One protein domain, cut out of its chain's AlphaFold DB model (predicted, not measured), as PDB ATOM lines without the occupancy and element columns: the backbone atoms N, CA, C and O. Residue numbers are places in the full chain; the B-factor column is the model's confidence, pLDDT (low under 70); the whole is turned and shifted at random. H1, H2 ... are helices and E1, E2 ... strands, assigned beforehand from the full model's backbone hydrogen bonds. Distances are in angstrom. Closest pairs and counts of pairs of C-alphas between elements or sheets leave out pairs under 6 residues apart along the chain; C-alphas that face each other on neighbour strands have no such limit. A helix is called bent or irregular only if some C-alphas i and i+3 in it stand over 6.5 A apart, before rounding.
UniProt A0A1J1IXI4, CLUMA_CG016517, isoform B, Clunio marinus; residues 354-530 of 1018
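This is residues 354 to 530 of the 1018 residues of the protein "CLUMA_CG016517, isoform B" of Clunio marinus (UniProt A0A1J1IXI4). One long, twisted sheet of six strands makes a wall, with the helix H1 lying lengthwise over E4 on one face and no named helix on the opposite face. The bent hairpin of E2 and E3 reaches out as an arm at one end of the long axis, the short helix H2 packs crosswise on H1, and residues 360 to 365 stick out in a loop. The printed part has 177 residues, with two named helices and six named strands; along the chain H1 comes first, then the strands E1 to E3, then H2, then the strands E4 to E6; the sheet is branched, its neighbour pairs are antiparallel, and the class is mixed, helices and strands. The whole is loose, with a radius of gyration of the C-alphas of 19.7 A, and elongated, spanning 74 by 45 by 28 A.

Residues 354 to 375 hold no named element. H1, residues 376 to 391, begins at C-alpha 376 (-38.684, 49.086, 30.831) and is 22.7 A long. E1 is residues 400 to 402. E2, residues 412 to 425, is 34.5 A long and bends by 63 degrees at residue 420. E3, residues 430 to 444, is 36.5 A long and bends by 71 degrees at residue 436. H2 is residues 453 to 459. E4, residues 469 to 482, is 38.4 A long and bends by 56 degrees at residue 479. E5, residues 493 to 504, is 33.4 A long. E6, residues 512 to 523, is 34.3 A long and ends at C-alpha 523 (-22.629, 51.481, -4.293).

E4 has three neighbours: E1 beside residues 478 to 480 and E2 beside residues 469 to 476 on one side, and E5 on the other side. N 401 and O 479, 2.9 A apart, are within hydrogen-bond range between E1 and E4, as are N 413 and O 475, 2.9 A, between E2 and E4. E4, E5 and E6 form a meander, each strand the antiparallel neighbour of the one before, with N 478 and O 497 at 2.9 A and N 500 and O 517 at 2.9 A. The hairpin of E2 and E3 has N 416 and O 440 at 2.9 A. Residues 372 to 373 pair antiparallel with residues 512 to 513 of E6. H1 is on the sheet at a height of 9.6 A, over E4, and runs along the strands at 18 degrees to E4 on the local plane. With residues 380 to 384 alone H1 touches H2, about perpendicular at 82 degrees; the closest C-alphas, of Asp 384 and Ile 453, are 6.1 A apart. H2 is not on the sheet. In H1 and H2 every O i to N i+4 pair is within hydrogen-bond range.

The two C-alphas farthest apart, of Asn 428 and Ser 530, are 74.3 A apart. The printed part has no cut. The link from E2 to E3 is tight, and the other links are short. Mean pLDDT of the printed part is 87.2, with residues 364, 449, 484 to 491 and 527 to 530 under 70.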
ATOM      1  N   GLY A 354     -24.667  52.914  26.335       90.50
ATOM      2  CA  GLY A 354     -23.771  52.200  27.255       90.50
ATOM      3  C   GLY A 354     -22.789  51.205  26.623       90.50
ATOM      4  O   GLY A 354     -22.204  50.411  27.358       90.50
ATOM      5  N   TRP A 355     -22.568  51.239  25.301       92.62
ATOM      6  CA  TRP A 355     -21.450  50.504  24.690       92.62
ATOM      7  C   TRP A 355     -20.094  50.995  25.230       92.62
ATOM      8  O   TRP A 355     -19.900  52.197  25.428       92.62
ATOM      9  N   ALA A 356     -19.157  50.072  25.467       89.94
ATOM     10  CA  ALA A 356     -17.868  50.359  26.101       89.94
ATOM     11  C   ALA A 356     -16.700  49.606  25.418       89.94
ATOM     12  O   ALA A 356     -16.931  48.533  24.849       89.94
ATOM     13  N   PRO A 357     -15.454  50.130  25.446       88.69
ATOM     14  CA  PRO A 357     -14.330  49.579  24.673       88.69
ATOM     15  C   PRO A 357     -13.959  48.130  25.015       88.69
ATOM     16  O   PRO A 357     -13.428  47.406  24.177       88.69
ATOM     17  N   GLU A 358     -14.269  47.680  26.230       86.94
ATOM     18  CA  GLU A 358     -14.032  46.312  26.699       86.94
ATOM     19  C   GLU A 358     -14.849  45.280  25.899       86.94
ATOM     20  O   GLU A 358     -14.470  44.114  25.825       86.94
ATOM     21  N   MET A 359     -15.943  45.711  25.256       84.69
ATOM     22  CA  MET A 359     -16.816  44.879  24.418       84.69
ATOM     23  C   MET A 359     -16.330  44.766  22.959       84.69
ATOM     24  O   MET A 359     -16.864  43.964  22.194       84.69
ATOM     25  N   GLU A 360     -15.319  45.542  22.549       85.94
ATOM     26  CA  GLU A 360     -14.779  45.522  21.177       85.94
ATOM     27  C   GLU A 360     -13.874  44.311  20.898       85.94
ATOM     28  O   GLU A 360     -13.641  43.959  19.738       85.94
ATOM     29  N   VAL A 361     -13.349  43.673  21.949       82.44
ATOM     30  CA  VAL A 361     -12.372  42.581  21.861       82.44
ATOM     31  C   VAL A 361     -12.885  41.361  22.615       82.44
ATOM     32  O   VAL A 361     -13.153  41.422  23.810       82.44
ATOM     33  N   SER A 362     -12.959  40.214  21.939       76.25
ATOM     34  CA  SER A 362     -13.349  38.938  22.555       76.25
ATOM     35  C   SER A 362     -12.235  38.366  23.446       76.25
ATOM     36  O   SER A 362     -11.519  37.444  23.053       76.25
ATOM     37  N   THR A 363     -12.072  38.920  24.647       77.88
ATOM     38  CA  THR A 363     -11.205  38.367  25.697       77.88
ATOM     39  C   THR A 363     -11.842  37.132  26.348       77.88
ATOM     40  O   THR A 363     -13.064  36.963  26.354       77.88
ATOM     41  N   TYR A 364     -11.014  36.221  26.877       69.19
ATOM     42  CA  TYR A 364     -11.487  35.030  27.585       69.19
ATOM     43  C   TYR A 364     -10.700  34.786  28.889       69.19
ATOM     44  O   TYR A 364      -9.471  34.718  28.828       69.19
ATOM     45  N   PRO A 365     -11.377  34.584  30.040       74.56
ATOM     46  CA  PRO A 365     -12.803  34.852  30.259       74.56
ATOM     47  C   PRO A 365     -13.127  36.345  30.037       74.56
ATOM     48  O   PRO A 365     -12.259  37.183  30.278       74.56
ATOM     49  N   PRO A 366     -14.340  36.690  29.571       76.06
ATOM     50  CA  PRO A 366     -14.730  38.086  29.404       76.06
ATOM     51  C   PRO A 366     -14.897  38.760  30.772       76.06
ATOM     52  O   PRO A 366     -15.434  38.161  31.707       76.06
ATOM     53  N   GLU A 367     -14.444  40.009  30.889       76.00
ATOM     54  CA  GLU A 367     -14.530  40.791  32.135       76.00
ATOM     55  C   GLU A 367     -15.949  41.329  32.395       76.00
ATOM     56  O   GLU A 367     -16.334  41.558  33.542       76.00
ATOM     57  N   THR A 368     -16.742  41.493  31.334       80.50
ATOM     58  CA  THR A 368     -18.126  41.981  31.361       80.50
ATOM     59  C   THR A 368     -19.085  41.021  30.650       80.50
ATOM     60  O   THR A 368     -18.678  40.144  29.885       80.50
ATOM     61  N   GLY A 369     -20.382  41.139  30.950       82.31
ATOM     62  CA  GLY A 369     -21.438  40.408  30.242       82.31
ATOM     63  C   GLY A 369     -21.785  41.037  28.884       82.31
ATOM     64  O   GLY A 369     -21.317  42.134  28.580       82.31
ATOM     65  N   PRO A 370     -22.638  40.386  28.069       87.56
ATOM     66  CA  PRO A 370     -23.160  40.999  26.849       87.56
ATOM     67  C   PRO A 370     -23.964  42.264  27.179       87.56
ATOM     68  O   PRO A 370     -24.673  42.306  28.190       87.56
ATOM     69  N   LEU A 371     -23.889  43.282  26.313       92.56
ATOM     70  CA  LEU A 371     -24.692  44.495  26.468       92.56
ATOM     71  C   LEU A 371     -26.179  44.121  26.488       92.56
ATOM     72  O   LEU A 371     -26.665  43.374  25.639       92.56
ATOM     73  N   SER A 372     -26.877  44.567  27.525       93.69
ATOM     74  CA  SER A 372     -28.222  44.096  27.838       93.69
ATOM     75  C   SER A 372     -28.980  45.091  28.711       93.69
ATOM     76  O   SER A 372     -28.383  45.878  29.447       93.69
ATOM     77  N   VAL A 373     -30.304  45.052  28.600       95.25
ATOM     78  CA  VAL A 373     -31.251  45.971  29.226       95.25
ATOM     79  C   VAL A 373     -32.157  45.195  30.181       95.25
ATOM     80  O   VAL A 373     -32.671  44.134  29.832       95.25
ATOM     81  N   TYR A 374     -32.357  45.738  31.384       95.12
ATOM     82  CA  TYR A 374     -33.052  45.066  32.495       95.12
ATOM     83  C   TYR A 374     -34.289  45.825  33.003       95.12
ATOM     84  O   TYR A 374     -34.998  45.333  33.880       95.12
ATOM     85  N   THR A 375     -34.550  47.037  32.499       95.81
ATOM     86  CA  THR A 375     -35.694  47.863  32.912       95.81
ATOM     87  C   THR A 375     -36.485  48.348  31.697       95.81
ATOM     88  O   THR A 375     -35.937  48.532  30.610       95.81
ATOM     89  N   VAL A 376     -37.793  48.555  31.881       93.50
ATOM     90  CA  VAL A 376     -38.684  49.086  30.831       93.50
ATOM     91  C   VAL A 376     -38.331  50.537  30.483       93.50
ATOM     92  O   VAL A 376     -38.440  50.932  29.326       93.50
ATOM     93  N   GLU A 377     -37.863  51.308  31.467       93.50
ATOM     94  CA  GLU A 377     -37.398  52.683  31.273       93.50
ATOM     95  C   GLU A 377     -36.128  52.695  30.410       93.50
ATOM     96  O   GLU A 377     -36.130  53.319  29.353       93.50
ATOM     97  N   ASP A 378     -35.101  51.906  30.759       94.62
ATOM     98  CA  ASP A 378     -33.871  51.774  29.960       94.62
ATOM     99  C   ASP A 378     -34.120  51.243  28.543       94.62
ATOM    100  O   ASP A 378     -33.384  51.601  27.622       94.62
ATOM    101  N   TYR A 379     -35.140  50.404  28.349       94.50
ATOM    102  CA  TYR A 379     -35.525  49.891  27.032       94.50
ATOM    103  C   TYR A 379     -36.005  51.021  26.113       94.50
ATOM    104  O   TYR A 379     -35.479  51.166  25.007       94.50
ATOM    105  N   PHE A 380     -36.935  51.864  26.575       93.62
ATOM    106  CA  PHE A 380     -37.393  53.018  25.795       93.62
ATOM    107  C   PHE A 380     -36.288  54.072  25.628       93.62
ATOM    108  O   PHE A 380     -36.050  54.514  24.506       93.62
ATOM    109  N   ASP A 381     -35.530  54.367  26.688       93.94
ATOM    110  CA  ASP A 381     -34.346  55.240  26.661       93.94
ATOM    111  C   ASP A 381     -33.314  54.818  25.598       93.94
ATOM    112  O   ASP A 381     -32.687  55.657  24.955       93.94
ATOM    113  N   THR A 382     -33.092  53.509  25.430       94.88
ATOM    114  CA  THR A 382     -32.114  52.970  24.469       94.88
ATOM    115  C   THR A 382     -32.613  53.107  23.030       94.88
ATOM    116  O   THR A 382     -31.822  53.398  22.133       94.88
ATOM    117  N   ILE A 383     -33.924  52.960  22.808       93.56
ATOM    118  CA  ILE A 383     -34.557  53.217  21.510       93.56
ATOM    119  C   ILE A 383     -34.487  54.717  21.174       93.56
ATOM    120  O   ILE A 383     -34.037  55.075  20.086       93.56
ATOM    121  N   ASP A 384     -34.843  55.597  22.114       92.81
ATOM    122  CA  ASP A 384     -34.762  57.053  21.926       92.81
ATOM    123  C   ASP A 384     -33.312  57.531  21.728       92.81
ATOM    124  O   ASP A 384     -33.058  58.395  20.886       92.81
ATOM    125  N   TYR A 385     -32.334  56.922  22.409       93.56
ATOM    126  CA  TYR A 385     -30.907  57.172  22.178       93.56
ATOM    127  C   TYR A 385     -30.483  56.820  20.744       93.56
ATOM    128  O   TYR A 385     -29.810  57.624  20.095       93.56
ATOM    129  N   ALA A 386     -30.902  55.662  20.223       93.94
ATOM    130  CA  ALA A 386     -30.601  55.246  18.854       93.94
ATOM    131  C   ALA A 386     -31.244  56.178  17.808       93.94
ATOM    132  O   ALA A 386     -30.574  56.607  16.866       93.94
ATOM    133  N   ILE A 387     -32.517  56.543  18.000       91.75
ATOM    134  CA  ILE A 387     -33.261  57.450  17.111       91.75
ATOM    135  C   ILE A 387     -32.644  58.859  17.124       91.75
ATOM    136  O   ILE A 387     -32.434  59.454  16.064       91.75
ATOM    137  N   TYR A 388     -32.284  59.380  18.300       90.69
ATOM    138  CA  TYR A 388     -31.584  60.659  18.434       90.69
ATOM    139  C   TYR A 388     -30.173  60.622  17.824       90.69
ATOM    140  O   TYR A 388     -29.750  61.590  17.190       90.69
ATOM    141  N   GLY A 389     -29.454  59.504  17.977       91.12
ATOM    142  CA  GLY A 389     -28.147  59.275  17.360       91.12
ATOM    143  C   GLY A 389     -28.218  59.302  15.833       91.12
ATOM    144  O   GLY A 389     -27.437  60.012  15.199       91.12
ATOM    145  N   PHE A 390     -29.193  58.603  15.240       91.62
ATOM    146  CA  PHE A 390     -29.449  58.647  13.796       91.62
ATOM    147  C   PHE A 390     -29.829  60.060  13.341       91.62
ATOM    148  O   PHE A 390     -29.215  60.592  12.424       91.62
ATOM    149  N   GLY A 391     -30.769  60.712  14.028       89.44
ATOM    150  CA  GLY A 391     -31.223  62.070  13.710       89.44
ATOM    151  C   GLY A 391     -30.190  63.190  13.930       89.44
ATOM    152  O   GLY A 391     -30.446  64.345  13.583       89.44
ATOM    153  N   ASN A 392     -29.025  62.884  14.508       89.25
ATOM    154  CA  ASN A 392     -27.913  63.817  14.711       89.25
ATOM    155  C   ASN A 392     -26.592  63.240  14.166       89.25
ATOM    156  O   ASN A 392     -25.519  63.408  14.752       89.25
ATOM    157  N   LEU A 393     -26.670  62.557  13.016       90.12
ATOM    158  CA  LEU A 393     -25.543  61.892  12.351       90.12
ATOM    159  C   LEU A 393     -24.350  62.826  12.067       90.12
ATOM    160  O   LEU A 393     -23.202  62.386  12.061       90.12
ATOM    161  N   SER A 394     -24.593  64.132  11.917       85.25
ATOM    162  CA  SER A 394     -23.568  65.174  11.747       85.25
ATOM    163  C   SER A 394     -22.653  65.383  12.965       85.25
ATOM    164  O   SER A 394     -21.646  66.081  12.853       85.25
ATOM    165  N   ARG A 395     -22.956  64.766  14.116       88.94
ATOM    166  CA  ARG A 395     -22.053  64.682  15.275       88.94
ATOM    167  C   ARG A 395     -20.906  63.676  15.071       88.94
ATOM    168  O   ARG A 395     -19.905  63.750  15.785       88.94
ATOM    169  N   ALA A 396     -21.046  62.723  14.150       92.00
ATOM    170  CA  ALA A 396     -20.050  61.683  13.919       92.00
ATOM    171  C   ALA A 396     -18.783  62.219  13.222       92.00
ATOM    172  O   ALA A 396     -18.825  63.167  12.445       92.00
ATOM    173  N   ILE A 397     -17.638  61.578  13.484       92.81
ATOM    174  CA  ILE A 397     -16.338  61.946  12.881       92.81
ATOM    175  C   ILE A 397     -16.203  61.397  11.447       92.81
ATOM    176  O   ILE A 397     -15.474  61.958  10.629       92.81
ATOM    177  N   GLY A 398     -16.880  60.287  11.136       89.75
ATOM    178  CA  GLY A 398     -16.870  59.690   9.800       89.75
ATOM    179  C   GLY A 398     -17.761  60.449   8.804       89.75
ATOM    180  O   GLY A 398     -18.734  61.080   9.219       89.75
ATOM    181  N   PRO A 399     -17.469  60.382   7.490       90.56
ATOM    182  CA  PRO A 399     -18.249  61.041   6.440       90.56
ATOM    183  C   PRO A 399     -19.542  60.262   6.148       90.56
ATOM    184  O   PRO A 399     -19.687  59.642   5.093       90.56
ATOM    185  N   TYR A 400     -20.451  60.245   7.120       93.31
ATOM    186  CA  TYR A 400     -21.742  59.572   7.041       93.31
ATOM    187  C   TYR A 400     -22.826  60.499   6.480       93.31
ATOM    188  O   TYR A 400     -22.857  61.695   6.768       93.31
ATOM    189  N   SER A 401     -23.726  59.924   5.693       92.19
ATOM    190  CA  SER A 401     -24.868  60.582   5.064       92.19
ATOM    191  C   SER A 401     -26.098  59.677   5.110       92.19
ATOM    192  O   SER A 401     -25.996  58.456   5.245       92.19
ATOM    193  N   TYR A 402     -27.286  60.264   5.019       92.75
ATOM    194  CA  TYR A 402     -28.533  59.504   4.997       92.75
ATOM    195  C   TYR A 402     -28.722  58.789   3.652       92.75
ATOM    196  O   TYR A 402     -28.145  59.173   2.635       92.75
ATOM    197  N   ALA A 403     -29.540  57.732   3.630       88.25
ATOM    198  CA  ALA A 403     -29.802  56.976   2.405       88.25
ATOM    199  C   ALA A 403     -30.632  57.738   1.351       88.25
ATOM    200  O   ALA A 403     -30.603  57.359   0.182       88.25
ATOM    201  N   THR A 404     -31.334  58.811   1.720       86.00
ATOM    202  CA  THR A 404     -32.063  59.687   0.785       86.00
ATOM    203  C   THR A 404     -31.099  60.475  -0.108       86.00
ATOM    204  O   THR A 404     -30.007  60.854   0.316       86.00
ATOM    205  N   ASP A 405     -31.488  60.749  -1.353       79.88
ATOM    206  CA  ASP A 405     -30.582  61.409  -2.307       79.88
ATOM    207  C   ASP A 405     -30.402  62.916  -2.028       79.88
ATOM    208  O   ASP A 405     -29.328  63.458  -2.270       79.88
ATOM    209  N   ASP A 406     -31.392  63.563  -1.398       82.12
ATOM    210  CA  ASP A 406     -31.287  64.935  -0.870       82.12
ATOM    211  C   ASP A 406     -30.483  65.028   0.452       82.12
ATOM    212  O   ASP A 406     -30.347  66.115   1.020       82.12
ATOM    213  N   ASN A 407     -29.975  63.905   0.985       82.25
ATOM    214  CA  ASN A 407     -29.353  63.796   2.316       82.25
ATOM    215  C   ASN A 407     -30.228  64.379   3.453       82.25
ATOM    216  O   ASN A 407     -29.741  64.955   4.429       82.25
ATOM    217  N   THR A 408     -31.545  64.231   3.320       85.56
ATOM    218  CA  THR A 408     -32.535  64.485   4.373       85.56
ATOM    219  C   THR A 408     -32.595  63.307   5.345       85.56
ATOM    220  O   THR A 408     -32.253  62.182   4.987       85.56
ATOM    221  N   VAL A 409     -33.050  63.536   6.579       85.25
ATOM    222  CA  VAL A 409     -33.195  62.454   7.566       85.25
ATOM    223  C   VAL A 409     -34.190  61.422   7.030       85.25
ATOM    224  O   VAL A 409     -35.349  61.747   6.776       85.25
ATOM    225  N   GLY A 410     -33.709  60.198   6.804       83.81
ATOM    226  CA  GLY A 410     -34.524  59.100   6.288       83.81
ATOM    227  C   GLY A 410     -35.519  58.573   7.322       83.81
ATOM    228  O   GLY A 410     -35.413  58.858   8.514       83.81
ATOM    229  N   ASN A 411     -36.472  57.763   6.867       88.75
ATOM    230  CA  ASN A 411     -37.395  57.087   7.773       88.75
ATOM    231  C   ASN A 411     -36.680  55.931   8.490       88.75
ATOM    232  O   ASN A 411     -35.920  55.190   7.867       88.75
ATOM    233  N   ILE A 412     -36.982  55.746   9.773       91.12
ATOM    234  CA  ILE A 412     -36.550  54.593  10.567       91.12
ATOM    235  C   ILE A 412     -37.673  53.554  10.547       91.12
ATOM    236  O   ILE A 412     -38.835  53.901  10.775       91.12
ATOM    237  N   THR A 413     -37.340  52.284  10.310       93.56
ATOM    238  CA  THR A 413     -38.296  51.178  10.464       93.56
ATOM    239  C   THR A 413     -38.156  50.580  11.861       93.56
ATOM    240  O   THR A 413     -37.054  50.251  12.290       93.56
ATOM    241  N   PHE A 414     -39.265  50.450  12.584       93.75
ATOM    242  CA  PHE A 414     -39.320  49.882  13.933       93.75
ATOM    243  C   PHE A 414     -40.304  48.715  13.945       93.75
ATOM    244  O   PHE A 414     -41.505  48.932  13.781       93.75
ATOM    245  N   CYS A 415     -39.815  47.486  14.112       95.12
ATOM    246  CA  CYS A 415     -40.637  46.277  14.071       95.12
ATOM    247  C   CYS A 415     -40.673  45.573  15.432       95.12
ATOM    248  O   CYS A 415     -39.659  45.085  15.933       95.12
ATOM    249  N   LEU A 416     -41.875  45.470  16.000       95.06
ATOM    250  CA  LEU A 416     -42.178  44.643  17.166       95.06
ATOM    251  C   LEU A 416     -42.561  43.234  16.713       95.06
ATOM    252  O   LEU A 416     -43.397  43.075  15.818       95.06
ATOM    253  N   TYR A 417     -42.002  42.221  17.369       95.62
ATOM    254  CA  TYR A 417     -42.373  40.818  17.203       95.62
ATOM    255  C   TYR A 417     -42.988  40.341  18.520       95.62
ATOM    256  O   TYR A 417     -42.271  40.092  19.489       95.62
ATOM    257  N   GLU A 418     -44.314  40.234  18.574       94.44
ATOM    258  CA  GLU A 418     -45.056  39.857  19.784       94.44
ATOM    259  C   GLU A 418     -45.843  38.561  19.555       94.44
ATOM    260  O   GLU A 418     -46.402  38.344  18.480       94.44
ATOM    261  N   TYR A 419     -45.942  37.705  20.570       94.56
ATOM    262  CA  TYR A 419     -46.919  36.620  20.582       94.56
ATOM    263  C   TYR A 419     -48.342  37.187  20.547       94.56
ATOM    264  O   TYR A 419     -48.671  38.128  21.272       94.56
ATOM    265  N   LYS A 420     -49.206  36.584  19.727       92.31
ATOM    266  CA  LYS A 420     -50.607  36.991  19.536       92.31
ATOM    267  C   LYS A 420     -51.401  37.058  20.841       92.31
ATOM    268  O   LYS A 420     -52.260  37.922  20.987       92.31
ATOM    269  N   GLU A 421     -51.086  36.167  21.778       89.94
ATOM    270  CA  GLU A 421     -51.504  36.223  23.178       89.94
ATOM    271  C   GLU A 421     -50.319  35.765  24.046       89.94
ATOM    272  O   GLU A 421     -49.664  34.775  23.721       89.94
ATOM    273  N   GLY A 422     -50.031  36.475  25.138       88.56
ATOM    274  CA  GLY A 422     -48.885  36.196  26.018       88.56
ATOM    275  C   GLY A 422     -49.070  36.791  27.414       88.56
ATOM    276  O   GLY A 422     -48.228  37.534  27.911       88.56
ATOM    277  N   ILE A 423     -50.234  36.558  28.025       88.69
ATOM    278  CA  ILE A 423     -50.584  37.109  29.341       88.69
ATOM    279  C   ILE A 423     -50.172  36.104  30.419       88.69
ATOM    280  O   ILE A 423     -50.713  35.001  30.466       88.69
ATOM    281  N   VAL A 424     -49.253  36.492  31.307       88.19
ATOM    282  CA  VAL A 424     -48.757  35.649  32.409       88.19
ATOM    283  C   VAL A 424     -49.260  36.189  33.750       88.19
ATOM    284  O   VAL A 424     -48.898  37.286  34.169       88.19
ATOM    285  N   PHE A 425     -50.078  35.406  34.452       89.31
ATOM    286  CA  PHE A 425     -50.617  35.721  35.776       89.31
ATOM    287  C   PHE A 425     -49.776  35.052  36.867       89.31
ATOM    288  O   PHE A 425     -50.207  34.078  37.483       89.31
ATOM    289  N   GLY A 426     -48.580  35.586  37.138       86.56
ATOM    290  CA  GLY A 426     -47.624  34.989  38.086       86.56
ATOM    291  C   GLY A 426     -48.187  34.701  39.489       86.56
ATOM    292  O   GLY A 426     -47.820  33.705  40.098       86.56
ATOM    293  N   PHE A 427     -49.140  35.507  39.978       90.19
ATOM    294  CA  PHE A 427     -49.818  35.283  41.268       90.19
ATOM    295  C   PHE A 427     -50.750  34.053  41.282       90.19
ATOM    296  O   PHE A 427     -50.981  33.473  42.338       90.19
ATOM    297  N   ASN A 428     -51.276  33.650  40.120       93.06
ATOM    298  CA  ASN A 428     -52.191  32.516  39.955       93.06
ATOM    299  C   ASN A 428     -51.532  31.343  39.190       93.06
ATOM    300  O   ASN A 428     -52.258  30.490  38.680       93.06
ATOM    301  N   GLU A 429     -50.202  31.347  39.015       90.69
ATOM    302  CA  GLU A 429     -49.410  30.332  38.281       90.69
ATOM    303  C   GLU A 429     -49.988  29.923  36.902       90.69
ATOM    304  O   GLU A 429     -49.835  28.793  36.441       90.69
ATOM    305  N   SER A 430     -50.678  30.846  36.227       92.12
ATOM    306  CA  SER A 430     -51.468  30.580  35.016       92.12
ATOM    307  C   SER A 430     -51.172  31.588  33.912       92.12
ATOM    308  O   SER A 430     -50.745  32.712  34.170       92.12
ATOM    309  N   TYR A 431     -51.388  31.193  32.659       91.19
ATOM    310  CA  TYR A 431     -51.107  32.027  31.494       91.19
ATOM    311  C   TYR A 431     -52.122  31.801  30.369       91.19
ATOM    312  O   TYR A 431     -52.764  30.753  30.290       91.19
ATOM    313  N   VAL A 432     -52.238  32.790  29.485       92.12
ATOM    314  CA  VAL A 432     -52.939  32.702  28.199       92.12
ATOM    315  C   VAL A 432     -51.900  32.974  27.118       92.12
ATOM    316  O   VAL A 432     -51.326  34.063  27.080       92.12
ATOM    317  N   PHE A 433     -51.613  31.965  26.297       93.25
ATOM    318  CA  PHE A 433     -50.497  31.974  25.354       93.25
ATOM    319  C   PHE A 433     -50.909  31.442  23.982       93.25
ATOM    320  O   PHE A 433     -51.514  30.374  23.876       93.25
ATOM    321  N   ASN A 434     -50.512  32.165  22.938       93.56
ATOM    322  CA  ASN A 434     -50.640  31.764  21.547       93.56
ATOM    323  C   ASN A 434     -49.299  32.024  20.825       93.56
ATOM    324  O   ASN A 434     -48.936  33.189  20.652       93.56
ATOM    325  N   PRO A 435     -48.575  30.977  20.376       92.81
ATOM    326  CA  PRO A 435     -47.232  31.095  19.794       92.81
ATOM    327  C   PRO A 435     -47.196  31.726  18.390       92.81
ATOM    328  O   PRO A 435     -46.123  31.855  17.805       92.81
ATOM    329  N   GLU A 436     -48.343  32.090  17.813       95.62
ATOM    330  CA  GLU A 436     -48.415  32.828  16.551       95.62
ATOM    331  C   GLU A 436     -47.779  34.222  16.725       95.62
ATOM    332  O   GLU A 436     -48.311  35.065  17.444       95.62
ATOM    333  N   ILE A 437     -46.628  34.467  16.090       94.75
ATOM    334  CA  ILE A 437     -45.932  35.760  16.173       94.75
ATOM    335  C   ILE A 437     -46.620  36.768  15.246       94.75
ATOM    336  O   ILE A 437     -46.668  36.587  14.028       94.75
ATOM    337  N   VAL A 438     -47.110  37.859  15.827       94.62
ATOM    338  CA  VAL A 438     -47.645  39.026  15.126       94.62
ATOM    339  C   VAL A 438     -46.531  40.059  15.002       94.62
ATOM    340  O   VAL A 438     -45.984  40.524  16.001       94.62
ATOM    341  N   VAL A 439     -46.208  40.438  13.765       95.19
ATOM    342  CA  VAL A 439     -45.222  41.488  13.480       95.19
ATOM    343  C   VAL A 439     -45.945  42.818  13.277       95.19
ATOM    344  O   VAL A 439     -46.840  42.915  12.436       95.19
ATOM    345  N   LYS A 440     -45.555  43.844  14.036       92.88
ATOM    346  CA  LYS A 440     -46.070  45.217  13.926       92.88
ATOM    347  C   LYS A 440     -44.906  46.139  13.568       92.88
ATOM    348  O   LYS A 440     -44.089  46.443  14.430       92.88
ATOM    349  N   CYS A 441     -44.826  46.560  12.308       93.44
ATOM    350  CA  CYS A 441     -43.796  47.488  11.840       93.44
ATOM    351  C   CYS A 441     -44.357  48.904  11.676       93.44
ATOM    352  O   CYS A 441     -45.415  49.091  11.075       93.44
ATOM    353  N   LEU A 442     -43.617  49.887  12.183       90.25
ATOM    354  CA  LEU A 442     -43.863  51.319  12.044       90.25
ATOM    355  C   LEU A 442     -42.752  51.956  11.208       90.25
ATOM    356  O   LEU A 442     -41.600  51.529  11.265       90.25
ATOM    357  N   ILE A 443     -43.108  52.991  10.452       89.69
ATOM    358  CA  ILE A 443     -42.183  53.800   9.655       89.69
ATOM    359  C   ILE A 443     -42.230  55.206  10.252       89.69
ATOM    360  O   ILE A 443     -43.250  55.879  10.144       89.69
ATOM    361  N   MET A 444     -41.151  55.615  10.913       84.94
ATOM    362  CA  MET A 444     -41.108  56.801  11.776       84.94
ATOM    363  C   MET A 444     -40.155  57.856  11.213       84.94
ATOM    364  O   MET A 444     -39.113  57.508  10.650       84.94
ATOM    365  N   THR A 445     -40.460  59.141  11.407       80.75
ATOM    366  CA  THR A 445     -39.509  60.236  11.176       80.75
ATOM    367  C   THR A 445     -39.032  60.820  12.508       80.75
ATOM    368  O   THR A 445     -39.723  60.747  13.523       80.75
ATOM    369  N   GLN A 446     -37.858  61.458  12.510       71.94
ATOM    370  CA  GLN A 446     -37.286  62.100  13.706       71.94
ATOM    371  C   GLN A 446     -38.216  63.151  14.349       71.94
ATOM    372  O   GLN A 446     -38.123  63.404  15.548       71.94
ATOM    373  N   ASN A 447     -39.109  63.770  13.568       72.19
ATOM    374  CA  ASN A 447     -40.039  64.782  14.072       72.19
ATOM    375  C   ASN A 447     -41.203  64.178  14.878       72.19
ATOM    376  O   ASN A 447     -41.802  64.880  15.690       72.19
ATOM    377  N   ASP A 448     -41.518  62.897  14.677       70.12
ATOM    378  CA  ASP A 448     -42.659  62.233  15.318       70.12
ATOM    379  C   ASP A 448     -42.336  61.795  16.761       70.12
ATOM    380  O   ASP A 448     -43.215  61.753  17.628       70.12
ATOM    381  N   THR A 449     -41.054  61.525  17.030       68.12
ATOM    382  CA  THR A 449     -40.524  60.995  18.298       68.12
ATOM    383  C   THR A 449     -39.937  62.072  19.219       68.12
ATOM    384  O   THR A 449     -39.231  61.747  20.169       68.12
ATOM    385  N   VAL A 450     -40.217  63.360  18.981       71.31
ATOM    386  CA  VAL A 450     -39.706  64.477  19.812       71.31
ATOM    387  C   VAL A 450     -40.207  64.408  21.267       71.31
ATOM    388  O   VAL A 450     -39.505  64.842  22.176       71.31
ATOM    389  N   ASP A 451     -41.377  63.803  21.496       76.25
ATOM    390  CA  ASP A 451     -41.936  63.535  22.833       76.25
ATOM    391  C   ASP A 451     -41.466  62.182  23.435       76.25
ATOM    392  O   ASP A 451     -42.033  61.724  24.431       76.25
ATOM    393  N   GLY A 452     -40.487  61.513  22.814       82.12
ATOM    394  CA  GLY A 452     -40.036  60.151  23.132       82.12
ATOM    395  C   GLY A 452     -40.873  59.044  22.474       82.12
ATOM    396  O   GLY A 452     -42.073  59.207  22.212       82.12
ATOM    397  N   ILE A 453     -40.254  57.891  22.209       86.38
ATOM    398  CA  ILE A 453     -40.866  56.762  21.491       86.38
ATOM    399  C   ILE A 453     -42.110  56.220  22.201       86.38
ATOM    400  O   ILE A 453     -43.102  55.893  21.549       86.38
ATOM    401  N   GLN A 454     -42.110  56.176  23.537       86.62
ATOM    402  CA  GLN A 454     -43.260  55.704  24.314       86.62
ATOM    403  C   GLN A 454     -44.494  56.594  24.077       86.62
ATOM    404  O   GLN A 454     -45.598  56.092  23.860       86.62
ATOM    405  N   SER A 455     -44.302  57.916  24.044       86.00
ATOM    406  CA  SER A 455     -45.357  58.886  23.732       86.00
ATOM    407  C   SER A 455     -45.876  58.729  22.301       86.00
ATOM    408  O   SER A 455     -47.072  58.891  22.067       86.00
ATOM    409  N   TYR A 456     -45.000  58.405  21.343       86.75
ATOM    410  CA  TYR A 456     -45.385  58.145  19.954       86.75
ATOM    411  C   TYR A 456     -46.214  56.857  19.813       86.75
ATOM    412  O   TYR A 456     -47.313  56.894  19.259       86.75
ATOM    413  N   LEU A 457     -45.768  55.745  20.407       87.62
ATOM    414  CA  LEU A 457     -46.499  54.471  20.398       87.62
ATOM    415  C   LEU A 457     -47.909  54.609  21.000       87.62
ATOM    416  O   LEU A 457     -48.876  54.094  20.437       87.62
ATOM    417  N   HIS A 458     -48.057  55.381  22.083       87.31
ATOM    418  CA  HIS A 458     -49.369  55.681  22.662       87.31
ATOM    419  C   HIS A 458     -50.281  56.518  21.740       87.31
ATOM    420  O   HIS A 458     -51.493  56.300  21.760       87.31
ATOM    421  N   LYS A 459     -49.745  57.427  20.905       86.94
ATOM    422  CA  LYS A 459     -50.537  58.167  19.892       86.94
ATOM    423  C   LYS A 459     -51.079  57.224  18.808       86.94
ATOM    424  O   LYS A 459     -52.248  57.329  18.445       86.94
ATOM    425  N   GLU A 460     -50.272  56.256  18.376       85.38
ATOM    426  CA  GLU A 460     -50.651  55.211  17.408       85.38
ATOM    427  C   GLU A 460     -51.490  54.064  18.022       85.38
ATOM    428  O   GLU A 460     -51.796  53.078  17.353       85.38
ATOM    429  N   ASN A 461     -51.913  54.181  19.290       87.69
ATOM    430  CA  ASN A 461     -52.649  53.157  20.054       87.69
ATOM    431  C   ASN A 461     -51.914  51.805  20.191       87.69
ATOM    432  O   ASN A 461     -52.542  50.765  20.411       87.69
ATOM    433  N   ILE A 462     -50.582  51.805  20.100       87.06
ATOM    434  CA  ILE A 462     -49.743  50.619  20.277       87.06
ATOM    435  C   ILE A 462     -49.220  50.582  21.714       87.06
ATOM    436  O   ILE A 462     -48.516  51.474  22.178       87.06
ATOM    437  N   PHE A 463     -49.560  49.507  22.417       87.00
ATOM    438  CA  PHE A 463     -49.092  49.215  23.767       87.00
ATOM    439  C   PHE A 463     -48.236  47.951  23.700       87.00
ATOM    440  O   PHE A 463     -48.751  46.894  23.338       87.00
ATOM    441  N   ILE A 464     -46.943  48.066  24.014       89.94
ATOM    442  CA  ILE A 464     -46.026  46.918  24.056       89.94
ATOM    443  C   ILE A 464     -46.358  46.071  25.281       89.94
ATOM    444  O   ILE A 464     -46.325  46.568  26.409       89.94
ATOM    445  N   GLN A 465     -46.629  44.783  25.075       89.81
ATOM    446  CA  GLN A 465     -46.798  43.837  26.174       89.81
ATOM    447  C   GLN A 465     -45.509  43.028  26.347       89.81
ATOM    448  O   GLN A 465     -45.307  42.017  25.686       89.81
ATOM    449  N   PHE A 466     -44.642  43.435  27.279       91.44
ATOM    450  CA  PHE A 466     -43.331  42.799  27.504       91.44
ATOM    451  C   PHE A 466     -43.384  41.295  27.845       91.44
ATOM    452  O   PHE A 466     -42.430  40.574  27.566       91.44
ATOM    453  N   SER A 467     -44.501  40.788  28.380       91.06
ATOM    454  CA  SER A 467     -44.737  39.346  28.584       91.06
ATOM    455  C   SER A 467     -45.087  38.569  27.303       91.06
ATOM    456  O   SER A 467     -45.054  37.343  27.309       91.06
ATOM    457  N   ALA A 468     -45.399  39.271  26.211       93.06
ATOM    458  CA  ALA A 468     -45.619  38.726  24.873       93.06
ATOM    459  C   ALA A 468     -44.515  39.126  23.870       93.06
ATOM    460  O   ALA A 468     -44.430  38.531  22.799       93.06
ATOM    461  N   LEU A 469     -43.680  40.122  24.187       94.38
ATOM    462  CA  LEU A 469     -42.620  40.631  23.314       94.38
ATOM    463  C   LEU A 469     -41.487  39.612  23.153       94.38
ATOM    464  O   LEU A 469     -40.766  39.339  24.107       94.38
ATOM    465  N   VAL A 470     -41.303  39.096  21.939       94.69
ATOM    466  CA  VAL A 470     -40.243  38.136  21.591       94.69
ATOM    467  C   VAL A 470     -38.943  38.866  21.264       94.69
ATOM    468  O   VAL A 470     -37.881  38.511  21.765       94.69
ATOM    469  N   LYS A 471     -39.028  39.894  20.410       96.12
ATOM    470  CA  LYS A 471     -37.906  40.763  20.039       96.12
ATOM    471  C   LYS A 471     -38.386  42.070  19.403       96.12
ATOM    472  O   LYS A 471     -39.525  42.158  18.937       96.12
ATOM    473  N   THR A 472     -37.476  43.030  19.286       95.88
ATOM    474  CA  THR A 472     -37.683  44.291  18.557       95.88
ATOM    475  C   THR A 472     -36.499  44.559  17.636       95.88
ATOM    476  O   THR A 472     -35.357  44.320  18.030       95.88
ATOM    477  N   THR A 473     -36.752  45.071  16.430       96.50
ATOM    478  CA  THR A 473     -35.702  45.580  15.533       96.50
ATOM    479  C   THR A 473     -35.900  47.062  15.219       96.50
ATOM    480  O   THR A 473     -37.025  47.527  15.022       96.50
ATOM    481  N   ILE A 474     -34.791  47.807  15.187       95.44
ATOM    482  CA  ILE A 474     -34.704  49.155  14.611       95.44
ATOM    483  C   ILE A 474     -33.819  49.053  13.370       95.44
ATOM    484  O   ILE A 474     -32.667  48.637  13.482       95.44
ATOM    485  N   GLU A 475     -34.343  49.433  12.210       95.56
ATOM    486  CA  GLU A 475     -33.697  49.254  10.909       95.56
ATOM    487  C   GLU A 475     -33.611  50.592  10.157       95.56
ATOM    488  O   GLU A 475     -34.624  51.269   9.935       95.56
ATOM    489  N   PHE A 476     -32.393  50.988   9.773       94.12
ATOM    490  CA  PHE A 476     -32.116  52.200   8.991       94.12
ATOM    491  C   PHE A 476     -30.820  52.084   8.169       94.12
ATOM    492  O   PHE A 476     -29.905  51.341   8.519       94.12
ATOM    493  N   SER A 477     -30.719  52.859   7.087       94.12
ATOM    494  CA  SER A 477     -29.600  52.791   6.134       94.12
ATOM    495  C   SER A 477     -28.767  54.078   6.130       94.12
ATOM    496  O   SER A 477     -29.313  55.183   6.051       94.12
ATOM    497  N   ILE A 478     -27.438  53.943   6.166       93.88
ATOM    498  CA  ILE A 478     -26.471  55.057   6.164       93.88
ATOM    499  C   ILE A 478     -25.490  54.909   4.994       93.88
ATOM    500  O   ILE A 478     -24.806  53.895   4.871       93.88
ATOM    501  N   LYS A 479     -25.369  55.942   4.155       92.75
ATOM    502  CA  LYS A 479     -24.363  56.048   3.086       92.75
ATOM    503  C   LYS A 479     -23.037  56.590   3.660       92.75
ATOM    504  O   LYS A 479     -23.019  57.393   4.589       92.75
ATOM    505  N   THR A 480     -21.901  56.129   3.140       92.00
ATOM    506  CA  THR A 480     -20.547  56.571   3.532       92.00
ATOM    507  C   THR A 480     -19.521  56.292   2.428       92.00
ATOM    508  O   THR A 480     -19.780  55.538   1.486       92.00
ATOM    509  N   ILE A 481     -18.346  56.921   2.516       88.25
ATOM    510  CA  ILE A 481     -17.305  56.882   1.480       88.25
ATOM    511  C   ILE A 481     -15.974  56.395   2.067       88.25
ATOM    512  O   ILE A 481     -15.414  56.987   2.992       88.25
ATOM    513  N   ASN A 482     -15.416  55.330   1.486       85.69
ATOM    514  CA  ASN A 482     -14.117  54.789   1.863       85.69
ATOM    515  C   ASN A 482     -12.977  55.541   1.158       85.69
ATOM    516  O   ASN A 482     -12.527  55.162   0.077       85.69
ATOM    517  N   LEU A 483     -12.473  56.583   1.820       79.44
ATOM    518  CA  LEU A 483     -11.282  57.329   1.394       79.44
ATOM    519  C   LEU A 483      -9.964  56.579   1.694       79.44
ATOM    520  O   LEU A 483      -8.939  56.843   1.071       79.44
ATOM    521  N   LYS A 484      -9.971  55.620   2.633       63.56
ATOM    522  CA  LYS A 484      -8.786  54.884   3.131       63.56
ATOM    523  C   LYS A 484      -8.237  53.885   2.097       63.56
ATOM    524  O   LYS A 484      -7.051  53.572   2.121       63.56
ATOM    525  N   ALA A 485      -9.075  53.434   1.157       57.00
ATOM    526  CA  ALA A 485      -8.674  52.657  -0.024       57.00
ATOM    527  C   ALA A 485      -8.054  53.512  -1.159       57.00
ATOM    528  O   ALA A 485      -7.560  52.964  -2.151       57.00
ATOM    529  N   SER A 486      -8.058  54.842  -1.011       53.34
ATOM    530  CA  SER A 486      -7.689  55.808  -2.046       53.34
ATOM    531  C   SER A 486      -6.478  56.649  -1.660       53.34
ATOM    532  O   SER A 486      -6.577  57.799  -1.237       53.34
ATOM    533  N   GLY A 487      -5.293  56.100  -1.937       55.69
ATOM    534  CA  GLY A 487      -4.169  56.957  -2.321       55.69
ATOM    535  C   GLY A 487      -4.488  57.727  -3.621       55.69
ATOM    536  O   GLY A 487      -5.520  57.474  -4.246       55.69
ATOM    537  N   PRO A 488      -3.599  58.616  -4.105       54.91
ATOM    538  CA  PRO A 488      -3.830  59.471  -5.284       54.91
ATOM    539  C   PRO A 488      -3.797  58.716  -6.640       54.91
ATOM    540  O   PRO A 488      -3.307  59.234  -7.646       54.91
ATOM    541  N   ILE A 489      -4.253  57.461  -6.644       55.66
ATOM    542  CA  ILE A 489      -4.138  56.450  -7.702       55.66
ATOM    543  C   ILE A 489      -5.478  55.714  -7.917       55.66
ATOM    544  O   ILE A 489      -5.694  55.208  -9.013       55.66
ATOM    545  N   SER A 490      -6.378  55.655  -6.925       61.50
ATOM    546  CA  SER A 490      -7.632  54.879  -6.979       61.50
ATOM    547  C   SER A 490      -8.864  55.693  -6.584       61.50
ATOM    548  O   SER A 490      -8.829  56.480  -5.639       61.50
ATOM    549  N   ALA A 491      -9.976  55.465  -7.287       67.38
ATOM    550  CA  ALA A 491     -11.274  56.043  -6.943       67.38
ATOM    551  C   ALA A 491     -11.777  55.513  -5.584       67.38
ATOM    552  O   ALA A 491     -11.553  54.331  -5.303       67.38
ATOM    553  N   PRO A 492     -12.450  56.340  -4.762       77.62
ATOM    554  CA  PRO A 492     -13.033  55.877  -3.508       77.62
ATOM    555  C   PRO A 492     -14.188  54.907  -3.774       77.62
ATOM    556  O   PRO A 492     -14.838  54.960  -4.820       77.62
ATOM    557  N   ASP A 493     -14.453  54.034  -2.805       79.25
ATOM    558  CA  ASP A 493     -15.617  53.147  -2.827       79.25
ATOM    559  C   ASP A 493     -16.730  53.702  -1.934       79.25
ATOM    560  O   ASP A 493     -16.497  54.025  -0.768       79.25
ATOM    561  N   CYS A 494     -17.941  53.775  -2.478       85.94
ATOM    562  CA  CYS A 494     -19.141  54.169  -1.752       85.94
ATOM    563  C   CYS A 494     -19.797  52.923  -1.155       85.94
ATOM    564  O   CYS A 494     -19.916  51.894  -1.825       85.94
ATOM    565  N   TYR A 495     -20.234  53.022   0.094       89.12
ATOM    566  CA  TYR A 495     -20.940  51.959   0.801       89.12
ATOM    567  C   TYR A 495     -22.228  52.517   1.391       89.12
ATOM    568  O   TYR A 495     -22.245  53.628   1.915       89.12
ATOM    569  N   GLN A 496     -23.291  51.731   1.325       91.69
ATOM    570  CA  GLN A 496     -24.437  51.851   2.207       91.69
ATOM    571  C   GLN A 496     -24.282  50.766   3.274       91.69
ATOM    572  O   GLN A 496     -23.967  49.620   2.966       91.69
ATOM    573  N   PHE A 497     -24.418  51.147   4.537       93.94
ATOM    574  CA  PHE A 497     -24.546  50.214   5.642       93.94
ATOM    575  C   PHE A 497     -26.014  50.153   6.018       93.94
ATOM    576  O   PHE A 497     -26.597  51.165   6.412       93.94
ATOM    577  N   ASP A 498     -26.585  48.968   5.881       93.94
ATOM    578  CA  ASP A 498     -27.926  48.659   6.349       93.94
ATOM    579  C   ASP A 498     -27.783  48.168   7.796       93.94
ATOM    580  O   ASP A 498     -27.122  47.160   8.064       93.94
ATOM    581  N   ILE A 499     -28.269  48.977   8.741       95.75
ATOM    582  CA  ILE A 499     -28.012  48.837  10.177       95.75
ATOM    583  C   ILE A 499     -29.279  48.323  10.850       95.75
ATOM    584  O   ILE A 499     -30.338  48.940  10.741       95.75
ATOM    585  N   ALA A 500     -29.139  47.216  11.577       96.50
ATOM    586  CA  ALA A 500     -30.190  46.614  12.381       96.50
ATOM    587  C   ALA A 500     -29.753  46.575  13.849       96.50
ATOM    588  O   ALA A 500     -28.739  45.965  14.193       96.50
ATOM    589  N   ILE A 501     -30.519  47.221  14.726       97.00
ATOM    590  CA  ILE A 501     -30.365  47.116  16.180       97.00
ATOM    591  C   ILE A 501     -31.399  46.110  16.668       97.00
ATOM    592  O   ILE A 501     -32.598  46.335  16.504       97.00
ATOM    593  N   LEU A 502     -30.940  45.004  17.250       96.88
ATOM    594  CA  LEU A 502     -31.786  43.915  17.720       96.88
ATOM    595  C   LEU A 502     -31.835  43.907  19.249       96.88
ATOM    596  O   LEU A 502     -30.799  43.837  19.913       96.88
ATOM    597  N   PHE A 503     -33.057  43.934  19.774       96.69
ATOM    598  CA  PHE A 503     -33.391  43.714  21.176       96.69
ATOM    599  C   PHE A 503     -33.999  42.313  21.277       96.69
ATOM    600  O   PHE A 503     -35.132  42.107  20.837       96.69
ATOM    601  N   ASP A 504     -33.251  41.348  21.804       96.50
ATOM    602  CA  ASP A 504     -33.688  39.957  21.942       96.50
ATOM    603  C   ASP A 504     -34.228  39.701  23.357       96.50
ATOM    604  O   ASP A 504     -33.535  39.957  24.340       96.50
ATOM    605  N   ASN A 505     -35.470  39.222  23.454       95.81
ATOM    606  CA  ASN A 505     -36.156  38.873  24.702       95.81
ATOM    607  C   ASN A 505     -36.678  37.418  24.665       95.81
ATOM    608  O   ASN A 505     -37.568  37.062  25.433       95.81
ATOM    609  N   THR A 506     -36.159  36.577  23.760       93.12
ATOM    610  CA  THR A 506     -36.689  35.228  23.475       93.12
ATOM    611  C   THR A 506     -36.688  34.274  24.672       93.12
ATOM    612  O   THR A 506     -37.587  33.439  24.769       93.12
ATOM    613  N   ASP A 507     -35.731  34.410  25.595       90.56
ATOM    614  CA  ASP A 507     -35.658  33.613  26.830       90.56
ATOM    615  C   ASP A 507     -36.588  34.134  27.954       90.56
ATOM    616  O   ASP A 507     -36.852  33.410  28.916       90.56
ATOM    617  N   HIS A 508     -37.124  35.361  27.838       91.62
ATOM    618  CA  HIS A 508     -38.028  36.019  28.802       91.62
ATOM    619  C   HIS A 508     -37.560  36.018  30.280       91.62
ATOM    620  O   HIS A 508     -38.381  36.097  31.198       91.62
ATOM    621  N   ASP A 509     -36.252  35.958  30.539       93.19
ATOM    622  CA  ASP A 509     -35.667  35.870  31.889       93.19
ATOM    623  C   ASP A 509     -35.508  37.228  32.608       93.19
ATOM    624  O   ASP A 509     -35.193  37.276  33.801       93.19
ATOM    625  N   GLY A 510     -35.763  38.330  31.896       92.00
ATOM    626  CA  GLY A 510     -35.585  39.708  32.363       92.00
ATOM    627  C   GLY A 510     -34.303  40.388  31.866       92.00
ATOM    628  O   GLY A 510     -34.080  41.548  32.210       92.00
ATOM    629  N   GLN A 511     -33.482  39.710  31.055       94.38
ATOM    630  CA  GLN A 511     -32.305  40.268  30.394       94.38
ATOM    631  C   GLN A 511     -32.555  40.409  28.882       94.38
ATOM    632  O   GLN A 511     -32.333  39.479  28.111       94.38
ATOM    633  N   VAL A 512     -32.952  41.600  28.426       95.12
ATOM    634  CA  VAL A 512     -33.075  41.879  26.984       95.12
ATOM    635  C   VAL A 512     -31.673  42.077  26.407       95.12
ATOM    636  O   VAL A 512     -30.998  43.050  26.749       95.12
ATOM    637  N   ILE A 513     -31.204  41.173  25.549       94.81
ATOM    638  CA  ILE A 513     -29.863  41.260  24.952       94.81
ATOM    639  C   ILE A 513     -29.885  42.267  23.798       94.81
ATOM    640  O   ILE A 513     -30.754  42.213  22.930       94.81
ATOM    641  N   LEU A 514     -28.914  43.184  23.783       94.81
ATOM    642  CA  LEU A 514     -28.792  44.232  22.774       94.81
ATOM    643  C   LEU A 514     -27.633  43.925  21.821       94.81
ATOM    644  O   LEU A 514     -26.501  43.693  22.250       94.81
ATOM    645  N   SER A 515     -27.894  43.966  20.517       94.69
ATOM    646  CA  SER A 515     -26.862  43.793  19.490       94.69
ATOM    647  C   SER A 515     -27.082  44.716  18.290       94.69
ATOM    648  O   SER A 515     -28.200  45.152  18.025       94.69
ATOM    649  N   LEU A 516     -26.000  45.036  17.575       95.50
ATOM    650  CA  LEU A 516     -26.030  45.842  16.352       95.50
ATOM    651  C   LEU A 516     -25.362  45.081  15.216       95.50
ATOM    652  O   LEU A 516     -24.187  44.709  15.304       95.50
ATOM    653  N   GLU A 517     -26.103  44.891  14.136       94.81
ATOM    654  CA  GLU A 517     -25.638  44.382  12.853       94.81
ATOM    655  C   GLU A 517     -25.574  45.540  11.847       94.81
ATOM    656  O   GLU A 517     -26.320  46.512  11.949       94.81
ATOM    657  N   ALA A 518     -24.609  45.487  10.931       93.44
ATOM    658  CA  ALA A 518     -24.344  46.554   9.970       93.44
ATOM    659  C   ALA A 518     -23.768  45.938   8.693       93.44
ATOM    660  O   ALA A 518     -22.565  45.663   8.617       93.44
ATOM    661  N   GLU A 519     -24.628  45.673   7.713       89.38
ATOM    662  CA  GLU A 519     -24.250  44.973   6.485       89.38
ATOM    663  C   GLU A 519     -23.810  45.962   5.389       89.38
ATOM    664  O   GLU A 519     -24.568  46.870   5.046       89.38
ATOM    665  N   PRO A 520     -22.589  45.834   4.827       89.06
ATOM    666  CA  PRO A 520     -22.086  46.750   3.805       89.06
ATOM    667  C   PRO A 520     -22.546  46.358   2.391       89.06
ATOM    668  O   PRO A 520     -21.977  45.460   1.760       89.06
ATOM    669  N   THR A 521     -23.486  47.108   1.827       86.50
ATOM    670  CA  THR A 521     -23.785  47.094   0.391       86.50
ATOM    671  C   THR A 521     -22.882  48.101  -0.342       86.50
ATOM    672  O   THR A 521     -22.715  49.249   0.071       86.50
ATOM    673  N   ARG A 522     -22.211  47.684  -1.427       81.69
ATOM    674  CA  ARG A 522     -21.300  48.561  -2.199       81.69
ATOM    675  C   ARG A 522     -22.073  49.287  -3.296       81.69
ATOM    676  O   ARG A 522     -22.669  48.643  -4.157       81.69
ATOM    677  N   LEU A 523     -21.992  50.612  -3.305       82.75
ATOM    678  CA  LEU A 523     -22.629  51.481  -4.293       82.75
ATOM    679  C   LEU A 523     -21.628  51.959  -5.358       82.75
ATOM    680  O   LEU A 523     -20.411  51.974  -5.154       82.75
ATOM    681  N   PHE A 524     -22.149  52.394  -6.504       79.31
ATOM    682  CA  PHE A 524     -21.367  53.137  -7.490       79.31
ATOM    683  C   PHE A 524     -21.296  54.610  -7.067       79.31
ATOM    684  O   PHE A 524     -22.327  55.240  -6.861       79.31
ATOM    685  N   CYS A 525     -20.087  55.160  -6.931       78.50
ATOM    686  CA  CYS A 525     -19.913  56.593  -6.705       78.50
ATOM    687  C   CYS A 525     -20.094  57.363  -8.019       78.50
ATOM    688  O   CYS A 525     -19.313  57.165  -8.953       78.50
ATOM    689  N   GLU A 526     -21.052  58.285  -8.062       76.62
ATOM    690  CA  GLU A 526     -21.135  59.312  -9.101       76.62
ATOM    691  C   GLU A 526     -20.374  60.559  -8.629       76.62
ATOM    692  O   GLU A 526     -20.705  61.157  -7.609       76.62
ATOM    693  N   GLY A 527     -19.308  60.932  -9.337       67.75
ATOM    694  CA  GLY A 527     -18.464  62.069  -8.975       67.75
ATOM    695  C   GLY A 527     -17.507  62.455 -10.099       67.75
ATOM    696  O   GLY A 527     -17.175  61.628 -10.949       67.75
ATOM    697  N   ASP A 528     -17.065  63.713 -10.107       58.78
ATOM    698  CA  ASP A 528     -16.143  64.227 -11.125       58.78
ATOM    699  C   ASP A 528     -14.688  63.869 -10.771       58.78
ATOM    700  O   ASP A 528     -14.111  64.346  -9.790       58.78
ATOM    701  N   VAL A 529     -14.114  62.944 -11.539       59.31
ATOM    702  CA  VAL A 529     -12.950  62.137 -11.141       59.31
ATOM    703  C   VAL A 529     -11.713  62.436 -11.984       59.31
ATOM    704  O   VAL A 529     -11.233  61.608 -12.759       59.31
ATOM    705  N   SER A 530     -11.130  63.618 -11.772       55.50
ATOM    706  CA  SER A 530      -9.855  64.059 -12.370       55.50
ATOM    707  C   SER A 530      -8.607  63.347 -11.795       55.50
ATOM    708  O   SER A 530      -7.564  63.953 -11.537       55.50
TER     709      SER A 530